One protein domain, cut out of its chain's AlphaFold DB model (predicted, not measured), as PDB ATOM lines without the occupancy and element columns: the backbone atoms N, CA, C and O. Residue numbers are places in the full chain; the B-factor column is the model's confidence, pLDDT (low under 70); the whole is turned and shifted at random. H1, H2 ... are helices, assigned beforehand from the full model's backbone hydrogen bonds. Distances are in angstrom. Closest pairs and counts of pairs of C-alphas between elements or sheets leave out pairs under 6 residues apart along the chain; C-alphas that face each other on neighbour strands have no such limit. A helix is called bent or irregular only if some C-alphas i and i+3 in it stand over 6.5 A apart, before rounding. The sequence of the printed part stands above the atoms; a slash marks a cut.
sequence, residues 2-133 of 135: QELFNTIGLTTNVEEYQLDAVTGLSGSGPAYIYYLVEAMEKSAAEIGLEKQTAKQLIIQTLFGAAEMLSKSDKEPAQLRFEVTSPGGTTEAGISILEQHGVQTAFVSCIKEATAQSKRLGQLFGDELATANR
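What this domain is: This is residues 2 to 133 of the 135 residues of the protein "Pyrroline-5-carboxylate reductase" of Bacillus boroniphilus JCM 21738 (UniProt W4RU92). Picture a loose, elongated frame of helices with few contacts: the long H7 makes the longest axis, H2 crosses it, and the hairpin of H3 and H4 lies toward one end with the shorter H5 and H6. At the other end residues 122 to 133, mostly the last part of H7, stick out, and residues 4 to 9, just after the small H1 begins, stick out as well. The printed part has 132 residues with seven named helices, H1 to H7 in order, and no named strand; its class is all helix. The whole is loose, with a radius of gyration of the C-alphas of 19.5 A, and spans 66 by 33 by 30 A, only just elongated.

Where its parts are: Find C-alpha 2 at (43.717, -9.755, -39.658), where H1, residues 2 to 5, begins. Next look for H2 at residues 16 to 27; it is irregular, with C-alphas 17 and 20 standing 7.1 A apart. H3, residues 29 to 46, then runs 26.6 A from C-alpha 29 at (28.285, 4.248, -43.054). H4 follows with residues 51 to 71 and is 30.2 A long. H5 holds residues 76 to 82 and H6 residues 89 to 99. H7, residues 102 to 131, runs 43.2 A to C-alpha 131 at (15.179, -25.628, -49.566).

How they stand to each other: Look first at H1, which touches no helix. H2 touches H7 with residues 20 to 25 alone; the closest C-alphas, those of Gly 24 and Thr 114, are 4.4 A apart. Their lines stand at a steep tilt of 51 degrees, opposite ways. H2 and H3 meet only through their link. H3 and H4 form a helical hairpin and touch at a steep tilt of 43 degrees, opposite ways, with Ala 44 and Ala 54 as closest C-alphas, 6.0 A apart. H3 and H7 are near each other, with 6 pairs of C-alphas within 10 A. H4 and H5 are close but not clearly touching, and only just about perpendicular at 70.2 degrees; the closest C-alphas, of Leu 69 and Pro 76, are 7.0 A apart. H5 and H6 are near each other. H6 and H7 are close but not clearly touching, with C-alphas 97 and 103 closest at 7.9 A. In H3 to H7 every O i to N i+4 pair is within hydrogen-bond range, in H2 6 of 8; H1 is too short for such a pair.

The domain as a whole: The C-alphas farthest apart, of Gly 87 and Arg 133, stand 67.5 A apart. The printed part has no cut, and no link is long. The mean pLDDT of the printed part is 95.8, and residue 133 alone is under 70.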
ATOM      1  N   GLN A   2      43.755 -11.191 -39.983       87.00
ATOM      2  CA  GLN A   2      43.717  -9.755 -39.658       87.00
ATOM      3  C   GLN A   2      44.815  -8.927 -40.357       87.00
ATOM      4  O   GLN A   2      44.523  -7.865 -40.890       87.00
ATOM      5  N   GLU A   3      46.049  -9.439 -40.448       90.25
ATOM      6  CA  GLU A   3      47.146  -8.760 -41.167       90.25
ATOM      7  C   GLU A   3      46.844  -8.512 -42.651       90.25
ATOM      8  O   GLU A   3      47.230  -7.479 -43.186       90.25
ATOM      9  N   LEU A   4      46.113  -9.424 -43.304       93.81
ATOM     10  CA  LEU A   4      45.717  -9.267 -44.703       93.81
ATOM     11  C   LEU A   4      44.708  -8.121 -44.856       93.81
ATOM     12  O   LEU A   4      44.895  -7.251 -45.702       93.81
ATOM     13  N   PHE A   5      43.668  -8.085 -44.019       92.50
ATOM     14  CA  PHE A   5      42.645  -7.037 -44.072       92.50
ATOM     15  C   PHE A   5      43.177  -5.663 -43.639       92.50
ATOM     16  O   PHE A   5      42.781  -4.649 -44.208       92.50
ATOM     17  N   ASN A   6      44.166  -5.626 -42.741       92.81
ATOM     18  CA  ASN A   6      44.834  -4.387 -42.335       92.81
ATOM     19  C   ASN A   6      45.543  -3.651 -43.485       92.81
ATOM     20  O   ASN A   6      45.827  -2.463 -43.362       92.81
ATOM     21  N   THR A   7      45.813  -4.318 -44.614       93.25
ATOM     22  CA  THR A   7      46.416  -3.665 -45.791       93.25
ATOM     23  C   THR A   7      45.459  -2.724 -46.527       93.25
ATOM     24  O   THR A   7      45.918  -1.863 -47.273       93.25
ATOM     25  N   ILE A   8      44.145  -2.866 -46.316       92.38
ATOM     26  CA  ILE A   8      43.104  -2.094 -47.015       92.38
ATOM     27  C   ILE A   8      42.229  -1.250 -46.078       92.38
ATOM     28  O   ILE A   8      41.372  -0.507 -46.552       92.38
ATOM     29  N   GLY A   9      42.433  -1.333 -44.760       90.44
ATOM     30  CA  GLY A   9      41.698  -0.537 -43.778       90.44
ATOM     31  C   GLY A   9      41.849  -1.050 -42.347       90.44
ATOM     32  O   GLY A   9      42.486  -2.068 -42.097       90.44
ATOM     33  N   LEU A  10      41.249  -0.339 -41.391       92.12
ATOM     34  CA  LEU A  10      41.207  -0.770 -39.994       92.12
ATOM     35  C   LEU A  10      40.451  -2.102 -39.865       92.12
ATOM     36  O   LEU A  10      39.304  -2.200 -40.296       92.12
ATOM     37  N   THR A  11      41.059  -3.093 -39.209       93.56
ATOM     38  CA  THR A  11      40.399  -4.366 -38.884       93.56
ATOM     39  C   THR A  11      40.326  -4.573 -37.377       93.56
ATOM     40  O   THR A  11      41.342  -4.498 -36.681       93.56
ATOM     41  N   THR A  12      39.137  -4.915 -36.881       93.31
ATOM     42  CA  THR A  12      38.902  -5.283 -35.480       93.31
ATOM     43  C   THR A  12      38.138  -6.599 -35.396       93.31
ATOM     44  O   THR A  12      37.293  -6.880 -36.242       93.31
ATOM     45  N   ASN A  13      38.430  -7.398 -34.368       94.88
ATOM     46  CA  ASN A  13      37.631  -8.580 -34.054       94.88
ATOM     47  C   ASN A  13      36.394  -8.150 -33.261       94.88
ATOM     48  O   ASN A  13      36.481  -7.275 -32.397       94.88
ATOM     49  N   VAL A  14      35.260  -8.769 -33.568       96.00
ATOM     50  CA  VAL A  14      33.981  -8.589 -32.881       96.00
ATOM     51  C   VAL A  14      33.337  -9.954 -32.687       96.00
ATOM     52  O   VAL A  14      33.673 -10.908 -33.389       96.00
ATOM     53  N   GLU A  15      32.408 -10.047 -31.747       97.62
ATOM     54  CA  GLU A  15      31.590 -11.244 -31.586       97.62
ATOM     55  C   GLU A  15      30.567 -11.346 -32.726       97.62
ATOM     56  O   GLU A  15      30.060 -10.332 -33.206       97.62
ATOM     57  N   GLU A  16      30.202 -12.567 -33.122       95.06
ATOM     58  CA  GLU A  16      29.285 -12.825 -34.249       95.06
ATOM     59  C   GLU A  16      27.961 -12.046 -34.125       95.06
ATOM     60  O   GLU A  16      27.482 -11.440 -35.082       95.06
ATOM     61  N   TYR A  17      27.393 -11.967 -32.913       95.50
ATOM     62  CA  TYR A  17      26.129 -11.256 -32.667       95.50
ATOM     63  C   TYR A  17      26.213  -9.734 -32.904       95.50
ATOM     64  O   TYR A  17      25.184  -9.052 -32.929       95.50
ATOM     65  N   GLN A  18      27.426  -9.186 -33.039       97.69
ATOM     66  CA  GLN A  18      27.681  -7.771 -33.301       97.69
ATOM     67  C   GLN A  18      27.778  -7.458 -34.799       97.69
ATOM     68  O   GLN A  18      27.762  -6.279 -35.157       97.69
ATOM     69  N   LEU A  19      27.844  -8.459 -35.686       97.25
ATOM     70  CA  LEU A  19      28.058  -8.228 -37.120       97.25
ATOM     71  C   LEU A  19      26.953  -7.387 -37.768       97.25
ATOM     72  O   LEU A  19      27.260  -6.490 -38.547       97.25
ATOM     73  N   ASP A  20      25.685  -7.566 -37.387       98.12
ATOM     74  CA  ASP A  20      24.602  -6.702 -37.882       98.12
ATOM     75  C   ASP A  20      24.796  -5.234 -37.490       98.12
ATOM     76  O   ASP A  20      24.477  -4.326 -38.261       98.12
ATOM     77  N   ALA A  21      25.323  -4.990 -36.286       98.06
ATOM     78  CA  ALA A  21      25.612  -3.639 -35.818       98.06
ATOM     79  C   ALA A  21      26.790  -3.034 -36.594       98.06
ATOM     80  O   ALA A  21      26.736  -1.863 -36.962       98.06
ATOM     81  N   VAL A  22      27.818  -3.832 -36.909       97.38
ATOM     82  CA  VAL A  22      28.926  -3.420 -37.787       97.38
ATOM     83  C   VAL A  22      28.407  -3.078 -39.189       97.38
ATOM     84  O   VAL A  22      28.764  -2.036 -39.741       97.38
ATOM     85  N   THR A  23      27.506  -3.886 -39.750       97.00
ATOM     86  CA  THR A  23      26.872  -3.621 -41.053       97.00
ATOM     87  C   THR A  23      26.076  -2.317 -41.049       97.00
ATOM     88  O   THR A  23      26.229  -1.497 -41.960       97.00
ATOM     89  N   GLY A  24      25.252  -2.088 -40.024       97.81
ATOM     90  CA  GLY A  24      24.470  -0.859 -39.897       97.81
ATOM     91  C   GLY A  24      25.328   0.386 -39.653       97.81
ATOM     92  O   GLY A  24      25.012   1.455 -40.163       97.81
ATOM     93  N   LEU A  25      26.428   0.256 -38.908       97.75
ATOM     94  CA  LEU A  25      27.302   1.374 -38.557       97.75
ATOM     95  C   LEU A  25      28.310   1.710 -39.665       97.75
ATOM     96  O   LEU A  25      28.310   2.824 -40.181       97.75
ATOM     97  N   SER A  26      29.186   0.767 -40.019       96.00
ATOM     98  CA  SER A  26      30.326   1.000 -40.916       96.00
ATOM     99  C   SER A  26      30.152   0.383 -42.298       96.00
ATOM    100  O   SER A  26      30.689   0.923 -43.258       96.00
ATOM    101  N   GLY A  27      29.386  -0.706 -42.429       96.25
ATOM    102  CA  GLY A  27      29.068  -1.275 -43.746       96.25
ATOM    103  C   GLY A  27      28.228  -0.311 -44.588       96.25
ATOM    104  O   GLY A  27      28.537  -0.046 -45.745       96.25
ATOM    105  N   SER A  28      27.208   0.278 -43.965       98.06
ATOM    106  CA  SER A  28      26.332   1.284 -44.580       98.06
ATOM    107  C   SER A  28      26.839   2.723 -44.400       98.06
ATOM    108  O   SER A  28      26.417   3.624 -45.124       98.06
ATOM    109  N   GLY A  29      27.770   2.938 -43.464       97.44
ATOM    110  CA  GLY A  29      28.285   4.248 -43.054       97.44
ATOM    111  C   GLY A  29      28.699   5.191 -44.193       97.44
ATOM    112  O   GLY A  29      28.267   6.347 -44.186       97.44
ATOM    113  N   PRO A  30      29.475   4.741 -45.204       97.75
ATOM    114  CA  PRO A  30      29.877   5.595 -46.321       97.75
ATOM    115  C   PRO A  30      28.700   6.235 -47.067       97.75
ATOM    116  O   PRO A  30      28.782   7.404 -47.437       97.75
ATOM    117  N   ALA A  31      27.580   5.522 -47.227       98.56
ATOM    118  CA  ALA A  31      26.398   6.062 -47.897       98.56
ATOM    119  C   ALA A  31      25.784   7.240 -47.123       98.56
ATOM    120  O   ALA A  31      25.332   8.206 -47.734       98.56
ATOM    121  N   TYR A  32      25.821   7.207 -45.788       98.50
ATOM    122  CA  TYR A  32      25.315   8.299 -44.949       98.50
ATOM    123  C   TYR A  32      26.170   9.560 -45.098       98.50
ATOM    124  O   TYR A  32      25.644  10.672 -45.128       98.50
ATOM    125  N   ILE A  33      27.487   9.386 -45.240       98.25
ATOM    126  CA  ILE A  33      28.411  10.492 -45.499       98.25
ATOM    127  C   ILE A  33      28.196  11.057 -46.904       98.25
ATOM    128  O   ILE A  33      28.139  12.274 -47.053       98.25
ATOM    129  N   TYR A  34      28.009  10.216 -47.926       98.31
ATOM    130  CA  TYR A  34      27.696  10.694 -49.279       98.31
ATOM    131  C   TYR A  34      26.378  11.468 -49.321       98.31
ATOM    132  O   TYR A  34      26.330  12.550 -49.899       98.31
ATOM    133  N   TYR A  35      25.348  10.983 -48.628       98.50
ATOM    134  CA  TYR A  35      24.068  11.680 -48.511       98.50
ATOM    135  C   TYR A  35      24.203  13.056 -47.833       98.50
ATOM    136  O   TYR A  35      23.596  14.036 -48.264       98.50
ATOM    137  N   LEU A  36      25.052  13.171 -46.803       98.19
ATOM    138  CA  LEU A  36      25.384  14.464 -46.197       98.19
ATOM    139  C   LEU A  36      26.127  15.384 -47.183       98.19
ATOM    140  O   LEU A  36      25.809  16.569 -47.269       98.19
ATOM    141  N   VAL A  37      27.085  14.849 -47.944       98.31
ATOM    142  CA  VAL A  37      27.836  15.605 -48.962       98.31
ATOM    143  C   VAL A  37      26.913  16.154 -50.049       98.31
ATOM    144  O   VAL A  37      27.073  17.310 -50.426       98.31
ATOM    145  N   GLU A  38      25.916  15.391 -50.505       98.31
ATOM    146  CA  GLU A  38      24.910  15.873 -51.465       98.31
ATOM    147  C   GLU A  38      24.179  17.122 -50.942       98.31
ATOM    148  O   GLU A  38      24.003  18.103 -51.671       98.31
ATOM    149  N   ALA A  39      23.805  17.128 -49.657       98.25
ATOM    150  CA  ALA A  39      23.183  18.287 -49.022       98.25
ATOM    151  C   ALA A  39      24.147  19.485 -48.921       98.25
ATOM    152  O   ALA A  39      23.745  20.627 -49.161       98.25
ATOM    153  N   MET A  40      25.424  19.236 -48.615       98.44
ATOM    154  CA  MET A  40      26.455  20.278 -48.560       98.44
ATOM    155  C   MET A  40      26.730  20.889 -49.940       98.44
ATOM    156  O   MET A  40      26.815  22.110 -50.048       98.44
ATOM    157  N   GLU A  41      26.829  20.080 -51.000       98.38
ATOM    158  CA  GLU A  41      27.023  20.563 -52.375       98.38
ATOM    159  C   GLU A  41      25.834  21.410 -52.845       98.38
ATOM    160  O   GLU A  41      26.027  22.462 -53.459       98.38
ATOM    161  N   LYS A  42      24.605  20.995 -52.506       98.31
ATOM    162  CA  LYS A  42      23.399  21.783 -52.781       98.31
ATOM    163  C   LYS A  42      23.448  23.142 -52.080       98.31
ATOM    164  O   LYS A  42      23.257  24.167 -52.728       98.31
ATOM    165  N   SER A  43      23.748  23.158 -50.780       98.12
ATOM    166  CA  SER A  43      23.866  24.404 -50.015       98.12
ATOM    167  C   SER A  43      24.973  25.303 -50.566       98.12
ATOM    168  O   SER A  43      24.756  26.500 -50.728       98.12
ATOM    169  N   ALA A  44      26.125  24.734 -50.929       98.19
ATOM    170  CA  ALA A  44      27.244  25.472 -51.502       98.19
ATOM    171  C   ALA A  44      26.850  26.220 -52.788       98.19
ATOM    172  O   ALA A  44      27.206  27.388 -52.948       98.19
ATOM    173  N   ALA A  45      26.076  25.581 -53.668       97.88
ATOM    174  CA  ALA A  45      25.551  26.227 -54.869       97.88
ATOM    175  C   ALA A  45      24.588  27.383 -54.534       97.88
ATOM    176  O   ALA A  45      24.666  28.446 -55.145       97.88
ATOM    177  N   GLU A  46      23.713  27.198 -53.541       98.19
ATOM    178  CA  GLU A  46      22.746  28.216 -53.101       98.19
ATOM    179  C   GLU A  46      23.420  29.436 -52.451       98.19
ATOM    180  O   GLU A  46      22.946  30.559 -52.617       98.19
ATOM    181  N   ILE A  47      24.553  29.243 -51.764       97.69
ATOM    182  CA  ILE A  47      25.332  30.326 -51.134       97.69
ATOM    183  C   ILE A  47      26.431  30.904 -52.045       97.69
ATOM    184  O   ILE A  47      27.234  31.723 -51.597       97.69
ATOM    185  N   GLY A  48      26.467  30.507 -53.321       98.00
ATOM    186  CA  GLY A  48      27.303  31.135 -54.349       98.00
ATOM    187  C   GLY A  48      28.719  30.572 -54.507       98.00
ATOM    188  O   GLY A  48      29.574  31.253 -55.074       98.00
ATOM    189  N   LEU A  49      28.991  29.350 -54.039       98.12
ATOM    190  CA  LEU A  49      30.264  28.673 -54.294       98.12
ATOM    191  C   LEU A  49      30.258  27.947 -55.641       98.12
ATOM    192  O   LEU A  49      29.299  27.275 -56.021       98.12
ATOM    193  N   GLU A  50      31.385  28.036 -56.346       97.94
ATOM    194  CA  GLU A  50      31.632  27.237 -57.542       97.94
ATOM    195  C   GLU A  50      31.750  25.750 -57.161       97.94
ATOM    196  O   GLU A  50      32.323  25.395 -56.128       97.94
ATOM    197  N   LYS A  51      31.180  24.871 -57.994       96.56
ATOM    198  CA  LYS A  51      31.000  23.444 -57.695       96.56
ATOM    199  C   LYS A  51      32.311  22.731 -57.356       96.56
ATOM    200  O   LYS A  51      32.362  21.973 -56.388       96.56
ATOM    201  N   GLN A  52      33.356  22.935 -58.151       97.00
ATOM    202  CA  GLN A  52      34.647  22.285 -57.948       97.00
ATOM    203  C   GLN A  52      35.308  22.755 -56.646       97.00
ATOM    204  O   GLN A  52      35.825  21.933 -55.886       97.00
ATOM    205  N   THR A  53      35.227  24.052 -56.356       98.06
ATOM    206  CA  THR A  53      35.708  24.654 -55.108       98.06
ATOM    207  C   THR A  53      34.951  24.100 -53.902       98.06
ATOM    208  O   THR A  53      35.567  23.632 -52.944       98.06
ATOM    209  N   ALA A  54      33.616  24.073 -53.963       98.31
ATOM    210  CA  ALA A  54      32.765  23.519 -52.912       98.31
ATOM    211  C   ALA A  54      33.127  22.065 -52.603       98.31
ATOM    212  O   ALA A  54      33.364  21.714 -51.448       98.31
ATOM    213  N   LYS A  55      33.258  21.232 -53.641       97.56
ATOM    214  CA  LYS A  55      33.623  19.822 -53.492       97.56
ATOM    215  C   LYS A  55      34.965  19.641 -52.781       97.56
ATOM    216  O   LYS A  55      35.075  18.804 -51.889       97.56
ATOM    217  N   GLN A  56      35.978  20.431 -53.139       98.31
ATOM    218  CA  GLN A  56      37.289  20.378 -52.482       98.31
ATOM    219  C   GLN A  56      37.204  20.770 -51.001       98.31
ATOM    220  O   GLN A  56      37.751  20.066 -50.153       98.31
ATOM    221  N   LEU A  57      36.477  21.845 -50.683       98.62
ATOM    222  CA  LEU A  57      36.284  22.306 -49.306       98.62
ATOM    223  C   LEU A  57      35.520  21.284 -48.456       98.62
ATOM    224  O   LEU A  57      35.907  21.030 -47.315       98.62
ATOM    225  N   ILE A  58      34.476  20.660 -49.007       98.56
ATOM    226  CA  ILE A  58      33.690  19.625 -48.323       98.56
ATOM    227  C   ILE A  58      34.567  18.412 -48.001       98.56
ATOM    228  O   ILE A  58      34.623  17.985 -46.848       98.56
ATOM    229  N   ILE A  59      35.300  17.890 -48.992       98.31
ATOM    230  CA  ILE A  59      36.191  16.735 -48.801       98.31
ATOM    231  C   ILE A  59      37.249  17.042 -47.739       98.31
ATOM    232  O   ILE A  59      37.451  16.242 -46.826       98.31
ATOM    233  N   GLN A  60      37.889  18.213 -47.815       98.62
ATOM    234  CA  GLN A  60      38.907  18.610 -46.845       98.62
ATOM    235  C   GLN A  60      38.325  18.788 -45.435       98.62
ATOM    236  O   GLN A  60      38.982  18.434 -44.457       98.62
ATOM    237  N   THR A  61      37.094  19.295 -45.323       98.38
ATOM    238  CA  THR A  61      36.383  19.435 -44.042       98.38
ATOM    239  C   THR A  61      36.121  18.071 -43.411       98.38
ATOM    240  O   THR A  61      36.423  17.872 -42.236       98.38
ATOM    241  N   LEU A  62      35.615  17.108 -44.190       98.31
ATOM    242  CA  LEU A  62      35.369  15.747 -43.710       98.31
ATOM    243  C   LEU A  62      36.667  15.046 -43.302       98.31
ATOM    244  O   LEU A  62      36.725  14.445 -42.231       98.31
ATOM    245  N   PHE A  63      37.714  15.161 -44.124       98.06
ATOM    246  CA  PHE A  63      39.024  14.591 -43.821       98.06
ATOM    247  C   PHE A  63      39.614  15.185 -42.538       98.06
ATOM    248  O   PHE A  63      39.998  14.437 -41.644       98.06
ATOM    249  N   GLY A  64      39.633  16.515 -42.411       98.12
ATOM    250  CA  GLY A  64      40.170  17.193 -41.231       98.12
ATOM    251  C   GLY A  64      39.393  16.862 -39.956       98.12
ATOM    252  O   GLY A  64      39.999  16.618 -38.916       98.12
ATOM    253  N   ALA A  65      38.061  16.780 -40.029       98.06
ATOM    254  CA  ALA A  65      37.236  16.380 -38.889       98.06
ATOM    255  C   ALA A  65      37.511  14.929 -38.458       98.06
ATOM    256  O   ALA A  65      37.679  14.665 -37.266       98.06
ATOM    257  N   ALA A  66      37.605  13.998 -39.412       97.00
ATOM    258  CA  ALA A  66      37.937  12.602 -39.133       97.00
ATOM    259  C   ALA A  66      39.360  12.447 -38.571       97.00
ATOM    260  O   ALA A  66      39.575  11.697 -37.620       97.00
ATOM    261  N   GLU A  67      40.326  13.188 -39.113       97.25
ATOM    262  CA  GLU A  67      41.705  13.198 -38.628       97.25
ATOM    263  C   GLU A  67      41.793  13.738 -37.193       97.25
ATOM    264  O   GLU A  67      42.456  13.131 -36.351       97.25
ATOM    265  N   MET A  68      41.087  14.832 -36.889       97.62
ATOM    266  CA  MET A  68      41.012  15.387 -35.534       97.62
ATOM    267  C   MET A  68      40.402  14.395 -34.544       97.62
ATOM    268  O   MET A  68      40.957  14.209 -33.464       97.62
ATOM    269  N   LEU A  69      39.309  13.722 -34.918       97.25
ATOM    270  CA  LEU A  69      38.697  12.665 -34.105       97.25
ATOM    271  C   LEU A  69      39.651  11.489 -33.875       97.25
ATOM    272  O   LEU A  69      39.692  10.938 -32.784       97.25
ATOM    273  N   SER A  70      40.434  11.110 -34.888       95.62
ATOM    274  CA  SER A  70      41.361   9.981 -34.788       95.62
ATOM    275  C   SER A  70      42.613  10.282 -33.960       95.62
ATOM    276  O   SER A  70      43.249   9.343 -33.486       95.62
ATOM    277  N   LYS A  71      43.022  11.551 -33.853       96.25
ATOM    278  CA  LYS A  71      44.269  11.957 -33.177       96.25
ATOM    279  C   LYS A  71      44.053  12.569 -31.797       96.25
ATOM    280  O   LYS A  71      45.026  12.755 -31.072       96.25
ATOM    281  N   SER A  72      42.826  12.958 -31.463       95.69
ATOM    282  CA  SER A  72      42.510  13.610 -30.196       95.69
ATOM    283  C   SER A  72      41.994  12.609 -29.168       95.69
ATOM    284  O   SER A  72      41.160  11.774 -29.487       95.69
ATOM    285  N   ASP A  73      42.399  12.781 -27.911       95.88
ATOM    286  CA  ASP A  73      41.803  12.072 -26.768       95.88
ATOM    287  C   ASP A  73      40.474  12.708 -26.304       95.88
ATOM    288  O   ASP A  73      39.912  12.327 -25.277       95.88
ATOM    289  N   LYS A  74      39.989  13.742 -27.005       97.19
ATOM    290  CA  LYS A  74      38.773  14.477 -26.646       97.19
ATOM    291  C   LYS A  74      37.537  13.823 -27.249       97.19
ATOM    292  O   LYS A  74      37.508  13.464 -28.423       97.19
ATOM    293  N   GLU A  75      36.465  13.810 -26.469       97.00
ATOM    294  CA  GLU A  75      35.146  13.392 -26.937       97.00
ATOM    295  C   GLU A  75      34.620  14.299 -28.072       97.00
ATOM    296  O   GLU A  75      34.862  15.515 -28.059       97.00
ATOM    297  N   PRO A  76      33.806  13.777 -29.014       97.44
ATOM    298  CA  PRO A  76      33.264  14.562 -30.130       97.44
ATOM    299  C   PRO A  76      32.509  15.829 -29.700       97.44
ATOM    300  O   PRO A  76      32.577  16.860 -30.371       97.44
ATOM    301  N   ALA A  77      31.803  15.780 -28.565       97.50
ATOM    302  CA  ALA A  77      31.087  16.935 -28.024       97.50
ATOM    303  C   ALA A  77      32.039  18.067 -27.603       97.50
ATOM    304  O   ALA A  77      31.714  19.237 -27.810       97.50
ATOM    305  N   GLN A  78      33.214  17.721 -27.068       97.94
ATOM    306  CA  GLN A  78      34.243  18.683 -26.688       97.94
ATOM    307  C   GLN A  78      34.899  19.299 -27.927       97.94
ATOM    308  O   GLN A  78      35.036  20.517 -28.002       97.94
ATOM    309  N   LEU A  79      35.240  18.485 -28.934       97.81
ATOM    310  CA  LEU A  79      35.775  18.991 -30.203       97.81
ATOM    311  C   LEU A  79      34.793  19.953 -30.886       97.81
ATOM    312  O   LEU A  79      35.195  21.020 -31.343       97.81
ATOM    313  N   ARG A  80      33.494  19.620 -30.895       97.81
ATOM    314  CA  ARG A  80      32.438  20.512 -31.396       97.81
ATOM    315  C   ARG A  80      32.375  21.820 -30.604       97.81
ATOM    316  O   ARG A  80      32.255  22.879 -31.214       97.81
ATOM    317  N   PHE A  81      32.443  21.757 -29.275       97.38
ATOM    318  CA  PHE A  81      32.428  22.949 -28.423       97.38
ATOM    319  C   PHE A  81      33.608  23.882 -28.729       97.38
ATOM    320  O   PHE A  81      33.417  25.083 -28.877       97.38
ATOM    321  N   GLU A  82      34.811  23.338 -28.916       97.12
ATOM    322  CA  GLU A  82      36.023  24.129 -29.180       97.12
ATOM    323  C   GLU A  82      35.995  24.897 -30.507       97.12
ATOM    324  O   GLU A  82      36.651  25.931 -30.626       97.12
ATOM    325  N   VAL A  83      35.210  24.437 -31.483       96.81
ATOM    326  CA  VAL A  83      34.991  25.137 -32.762       96.81
ATOM    327  C   VAL A  83      33.685  25.943 -32.794       96.81
ATOM    328  O   VAL A  83      33.297  26.463 -33.844       96.81
ATOM    329  N   THR A  84      33.000  26.062 -31.651       97.81
ATOM    330  CA  THR A  84      31.732  26.782 -31.501       97.81
ATOM    331  C   THR A  84      31.904  27.971 -30.563       97.81
ATOM    332  O   THR A  84      31.811  27.853 -29.344       97.81
ATOM    333  N   SER A  85      32.147  29.151 -31.132       96.19
ATOM    334  CA  SER A  85      32.165  30.400 -30.365       96.19
ATOM    335  C   SER A  85      30.736  30.883 -30.060       96.19
ATOM    336  O   SER A  85      29.921  30.881 -30.991       96.19
ATOM    337  N   PRO A  86      30.438  31.374 -28.839       95.00
ATOM    338  CA  PRO A  86      29.134  31.956 -28.508       95.00
ATOM    339  C   PRO A  86      28.742  33.091 -29.464       95.00
ATOM    340  O   PRO A  86      29.548  33.987 -29.724       95.00
ATOM    341  N   GLY A  87      27.523  33.051 -30.003       96.00
ATOM    342  CA  GLY A  87      27.016  33.986 -31.013       96.00
ATOM    343  C   GLY A  87      27.661  33.854 -32.399       96.00
ATOM    344  O   GLY A  87      27.455  34.713 -33.255       96.00
ATOM    345  N   GLY A  88      28.480  32.823 -32.621       98.19
ATOM    346  CA  GLY A  88      29.238  32.621 -33.854       98.19
ATOM    347  C   GLY A  88      28.471  31.895 -34.960       98.19
ATOM    348  O   GLY A  88      27.369  31.380 -34.776       98.19
ATOM    349  N   THR A  89      29.108  31.794 -36.128       97.94
ATOM    350  CA  THR A  89      28.543  31.121 -37.310       97.94
ATOM    351  C   THR A  89      28.313  29.627 -37.080       97.94
ATOM    352  O   THR A  89      27.279  29.103 -37.491       97.94
ATOM    353  N   THR A  90      29.230  28.945 -36.382       97.62
ATOM    354  CA  THR A  90      29.079  27.523 -36.038       97.62
ATOM    355  C   THR A  90      27.880  27.292 -35.125       97.62
ATOM    356  O   THR A  90      27.107  26.371 -35.367       97.62
ATOM    357  N   GLU A  91      27.686  28.137 -34.106       98.50
ATOM    358  CA  GLU A  91      26.561  28.014 -33.169       98.50
ATOM    359  C   GLU A  91      25.221  28.153 -33.902       98.50
ATOM    360  O   GLU A  91      24.336  27.311 -33.741       98.50
ATOM    361  N   ALA A  92      25.106  29.156 -34.780       98.50
ATOM    362  CA  ALA A  92      23.920  29.347 -35.610       98.50
ATOM    363  C   ALA A  92      23.631  28.122 -36.498       98.50
ATOM    364  O   ALA A  92      22.488  27.677 -36.585       98.50
ATOM    365  N   GLY A  93      24.664  27.540 -37.118       98.19
ATOM    366  CA  GLY A  93      24.529  26.327 -37.930       98.19
ATOM    367  C   GLY A  93      24.118  25.096 -37.114       98.19
ATOM    368  O   GLY A  93      23.194  24.380 -37.504       98.19
ATOM    369  N   ILE A  94      24.755  24.864 -35.960       98.19
ATOM    370  CA  ILE A  94      24.427  23.745 -35.062       98.19
ATOM    371  C   ILE A  94      22.987  23.847 -34.557       98.19
ATOM    372  O   ILE A  94      22.290  22.834 -34.554       98.19
ATOM    373  N   SER A  95      22.506  25.047 -34.217       98.38
ATOM    374  CA  SER A  95      21.121  25.227 -33.764       98.38
ATOM    375  C   SER A  95      20.103  24.748 -34.807       98.38
ATOM    376  O   SER A  95      19.111  24.115 -34.448       98.38
ATOM    377  N   ILE A  96      20.361  24.959 -36.102       98.50
ATOM    378  CA  ILE A  96      19.498  24.441 -37.176       98.50
ATOM    379  C   ILE A  96      19.539  22.907 -37.236       98.50
ATOM    380  O   ILE A  96      18.492  22.267 -37.344       98.50
ATOM    381  N   LEU A  97      20.719  22.290 -37.110       98.25
ATOM    382  CA  LEU A  97      20.834  20.824 -37.078       98.25
ATOM    383  C   LEU A  97      20.098  20.213 -35.872       98.25
ATOM    384  O   LEU A  97      19.495  19.144 -35.990       98.25
ATOM    385  N   GLU A  98      20.126  20.887 -34.722       98.25
ATOM    386  CA  GLU A  98      19.392  20.485 -33.519       98.25
ATOM    387  C   GLU A  98      17.877  20.611 -33.706       98.25
ATOM    388  O   GLU A  98      17.150  19.662 -33.412       98.25
ATOM    389  N   GLN A  99      17.400  21.728 -34.266       98.56
ATOM    390  CA  GLN A  99      15.981  21.944 -34.577       98.56
ATOM    391  C   GLN A  99      15.430  20.884 -35.539       98.56
ATOM    392  O   GLN A  99      14.297  20.429 -35.378       98.56
ATOM    393  N   HIS A 100      16.236  20.449 -36.510       98.44
ATOM    394  CA  HIS A 100      15.876  19.369 -37.430       98.44
ATOM    395  C   HIS A 100      16.099  17.960 -36.862       98.44
ATOM    396  O   HIS A 100      15.819  16.975 -37.545       98.44
ATOM    397  N   GLY A 101      16.589  17.830 -35.625       98.44
ATOM    398  CA  GLY A 101      16.770  16.538 -34.969       98.44
ATOM    399  C   GLY A 101      17.780  15.631 -35.673       98.44
ATOM    400  O   GLY A 101      17.614  14.410 -35.665       98.44
ATOM    401  N   VAL A 102      18.830  16.195 -36.282       98.38
ATOM    402  CA  VAL A 102      19.785  15.442 -37.117       98.38
ATOM    403  C   VAL A 102      20.456  14.304 -36.341       98.38
ATOM    404  O   VAL A 102      20.587  13.201 -36.868       98.38
ATOM    405  N   GLN A 103      20.807  14.507 -35.065       97.88
ATOM    406  CA  GLN A 103      21.353  13.422 -34.234       97.88
ATOM    407  C   GLN A 103      20.356  12.266 -34.066       97.88
ATOM    408  O   GLN A 103      20.719  11.103 -34.236       97.88
ATOM    409  N   THR A 104      19.087  12.576 -33.794       98.62
ATOM    410  CA  THR A 104      18.017  11.576 -33.669       98.62
ATOM    411  C   THR A 104      17.813  10.816 -34.980       98.62
ATOM    412  O   THR A 104      17.637   9.594 -34.962       98.62
ATOM    413  N   ALA A 105      17.892  11.512 -36.118       98.56
ATOM    414  CA  ALA A 105      17.796  10.905 -37.441       98.56
ATOM    415  C   ALA A 105      18.941   9.912 -37.697       98.56
ATOM    416  O   ALA A 105      18.678   8.774 -38.079       98.56
ATOM    417  N   PHE A 106      20.192  10.284 -37.405       98.31
ATOM    418  CA  PHE A 106      21.349   9.385 -37.542       98.31
ATOM    419  C   PHE A 106      21.270   8.171 -36.606       98.31
ATOM    420  O   PHE A 106      21.531   7.046 -37.035       98.31
ATOM    421  N   VAL A 107      20.842   8.360 -35.352       98.62
ATOM    422  CA  VAL A 107      20.616   7.246 -34.413       98.62
ATOM    423  C   VAL A 107      19.569   6.275 -34.959       98.62
ATOM    424  O   VAL A 107      19.752   5.059 -34.888       98.62
ATOM    425  N   SER A 108      18.478   6.800 -35.514       98.75
ATOM    426  CA  SER A 108      17.400   5.988 -36.088       98.75
ATOM    427  C   SER A 108      17.858   5.266 -37.355       98.75
ATOM    428  O   SER A 108      17.580   4.082 -37.510       98.75
ATOM    429  N   CYS A 109      18.629   5.945 -38.207       98.62
ATOM    430  CA  CYS A 109      19.205   5.400 -39.433       98.62
ATOM    431  C   CYS A 109      20.060   4.153 -39.161       98.62
ATOM    432  O   CYS A 109      19.804   3.094 -39.733       98.62
ATOM    433  N   ILE A 110      21.010   4.243 -38.225       98.62
ATOM    434  CA  ILE A 110      21.914   3.129 -37.894       98.62
ATOM    435  C   ILE A 110      21.147   1.968 -37.250       98.62
ATOM    436  O   ILE A 110      21.383   0.799 -37.576       98.62
ATOM    437  N   LYS A 111      20.203   2.267 -36.345       98.75
ATOM    438  CA  LYS A 111      19.359   1.242 -35.709       98.75
ATOM    439  C   LYS A 111      18.507   0.500 -36.731       98.75
ATOM    440  O   LYS A 111      18.416  -0.723 -36.660       98.75
ATOM    441  N   GLU A 112      17.922   1.221 -37.680       98.69
ATOM    442  CA  GLU A 112      17.089   0.626 -38.718       98.69
ATOM    443  C   GLU A 112      17.917  -0.220 -39.688       98.69
ATOM    444  O   GLU A 112      17.539  -1.352 -39.976       98.69
ATOM    445  N   ALA A 113      19.090   0.255 -40.116       98.62
ATOM    446  CA  ALA A 113      19.998  -0.531 -40.952       98.62
ATOM    447  C   ALA A 113      20.456  -1.823 -40.251       98.62
ATOM    448  O   ALA A 113      20.465  -2.896 -40.854       98.62
ATOM    449  N   THR A 114      20.743  -1.744 -38.949       98.62
ATOM    450  CA  THR A 114      21.063  -2.913 -38.114       98.62
ATOM    451  C   THR A 114      19.885  -3.891 -38.044       98.62
ATOM    452  O   THR A 114      20.058  -5.100 -38.197       98.62
ATOM    453  N   ALA A 115      18.666  -3.391 -37.817       98.44
ATOM    454  CA  ALA A 115      17.465  -4.221 -37.771       98.44
ATOM    455  C   ALA A 115      17.163  -4.866 -39.133       98.44
ATOM    456  O   ALA A 115      16.761  -6.027 -39.187       98.44
ATOM    457  N   GLN A 116      17.399  -4.148 -40.232       98.25
ATOM    458  CA  GLN A 116      17.237  -4.679 -41.580       98.25
ATOM    459  C   GLN A 116      18.255  -5.775 -41.892       98.25
ATOM    460  O   GLN A 116      17.862  -6.796 -42.450       98.25
ATOM    461  N   SER A 117      19.520  -5.609 -41.489       97.94
ATOM    462  CA  SER A 117      20.546  -6.658 -41.606       97.94
ATOM    463  C   SER A 117      20.079  -7.959 -40.942       97.94
ATOM    464  O   SER A 117      20.064  -9.010 -41.582       97.94
ATOM    465  N   LYS A 118      19.532  -7.865 -39.721       97.25
ATOM    466  CA  LYS A 118      18.957  -9.013 -38.996       97.25
ATOM    467  C   LYS A 118      17.811  -9.680 -39.745       97.25
ATOM    468  O   LYS A 118      17.777 -10.903 -39.850       97.25
ATOM    469  N   ARG A 119      16.867  -8.886 -40.262       97.62
ATOM    470  CA  ARG A 119      15.714  -9.403 -41.020       97.62
ATOM    471  C   ARG A 119      16.158 -10.137 -42.283       97.62
ATOM    472  O   ARG A 119      15.619 -11.196 -42.579       97.62
ATOM    473  N   LEU A 120      17.149  -9.603 -42.997       95.50
ATOM    474  CA  LEU A 120      17.718 -10.258 -44.175       95.50
ATOM    475  C   LEU A 120      18.413 -11.571 -43.800       95.50
ATOM    476  O   LEU A 120      18.161 -12.588 -44.437       95.50
ATOM    477  N   GLY A 121      19.220 -11.578 -42.736       93.06
ATOM    478  CA  GLY A 121      19.866 -12.796 -42.242       93.06
ATOM    479  C   GLY A 121      18.864 -13.898 -41.877       93.06
ATOM    480  O   GLY A 121      19.063 -15.054 -42.246       93.06
ATOM    481  N   GLN A 122      17.759 -13.538 -41.216       93.06
ATOM    482  CA  GLN A 122      16.669 -14.467 -40.895       93.06
ATOM    483  C   GLN A 122      15.981 -15.004 -42.153       93.06
ATOM    484  O   GLN A 122      15.837 -16.214 -42.288       93.06
ATOM    485  N   LEU A 123      15.629 -14.124 -43.097       92.62
ATOM    486  CA  LEU A 123      14.981 -14.513 -44.350       92.62
ATOM    487  C   LEU A 123      15.823 -15.531 -45.133       92.62
ATOM    488  O   LEU A 123      15.309 -16.572 -45.534       92.62
ATOM    489  N   PHE A 124      17.122 -15.272 -45.300       89.81
ATOM    490  CA  PHE A 124      18.015 -16.199 -46.001       89.81
ATOM    491  C   PHE A 124      18.217 -17.509 -45.232       89.81
ATOM    492  O   PHE A 124      18.321 -18.573 -45.845       89.81
ATOM    493  N   GLY A 125      18.244 -17.457 -43.898       87.75
ATOM    494  CA  GLY A 125      18.278 -18.655 -43.059       87.75
ATOM    495  C   GLY A 125      17.041 -19.536 -43.254       87.75
ATOM    496  O   GLY A 125      17.166 -20.750 -43.433       87.75
ATOM    497  N   ASP A 126      15.856 -18.926 -43.292       87.38
ATOM    498  CA  ASP A 126      14.579 -19.617 -43.481       87.38
ATOM    499  C   ASP A 126      14.437 -20.198 -44.902       87.38
ATOM    500  O   ASP A 126      14.006 -21.343 -45.076       87.38
ATOM    501  N   GLU A 127      14.855 -19.459 -45.933       85.50
ATOM    502  CA  GLU A 127      14.905 -19.944 -47.320       85.50
ATOM    503  C   GLU A 127      15.839 -21.157 -47.468       85.50
ATOM    504  O   GLU A 127      15.472 -22.165 -48.075       85.50
ATOM    505  N   LEU A 128      17.021 -21.125 -46.844       82.44
ATOM    506  CA  LEU A 128      17.950 -22.261 -46.850       82.44
ATOM    507  C   LEU A 128      17.401 -23.468 -46.078       82.44
ATOM    508  O   LEU A 128      17.611 -24.612 -46.487       82.44
ATOM    509  N   ALA A 129      16.693 -23.243 -44.970       81.19
ATOM    510  CA  ALA A 129      16.084 -24.316 -44.188       81.19
ATOM    511  C   ALA A 129      14.912 -24.984 -44.927       81.19
ATOM    512  O   ALA A 129      14.722 -26.198 -44.826       81.19
ATOM    513  N   THR A 130      14.131 -24.213 -45.687       79.56
ATOM    514  CA  THR A 130      13.019 -24.733 -46.498       79.56
ATOM    515  C   THR A 130      13.502 -25.459 -47.753       79.56
ATOM    516  O   THR A 130      12.953 -26.512 -48.077       79.56
ATOM    517  N   ALA A 131      14.568 -24.978 -48.403       75.62
ATOM    518  CA  ALA A 131      15.179 -25.628 -49.566       75.62
ATOM    519  C   ALA A 131      15.845 -26.985 -49.247       75.62
ATOM    520  O   ALA A 131      15.967 -27.828 -50.132       75.62
ATOM    521  N   ASN A 132      16.247 -27.215 -47.991       71.00
ATOM    522  CA  ASN A 132      16.954 -28.425 -47.550       71.00
ATOM    523  C   ASN A 132      16.067 -29.468 -46.833       71.00
ATOM    524  O   ASN A 132      16.596 -30.388 -46.204       71.00
ATOM    525  N   ARG A 133      14.730 -29.365 -46.890       61.66
ATOM    526  CA  ARG A 133      13.854 -30.411 -46.324       61.66
ATOM    527  C   ARG A 133      13.840 -31.659 -47.221       61.66
ATOM    528  O   ARG A 133      13.506 -31.528 -48.398       61.66
TER     529      ARG A 133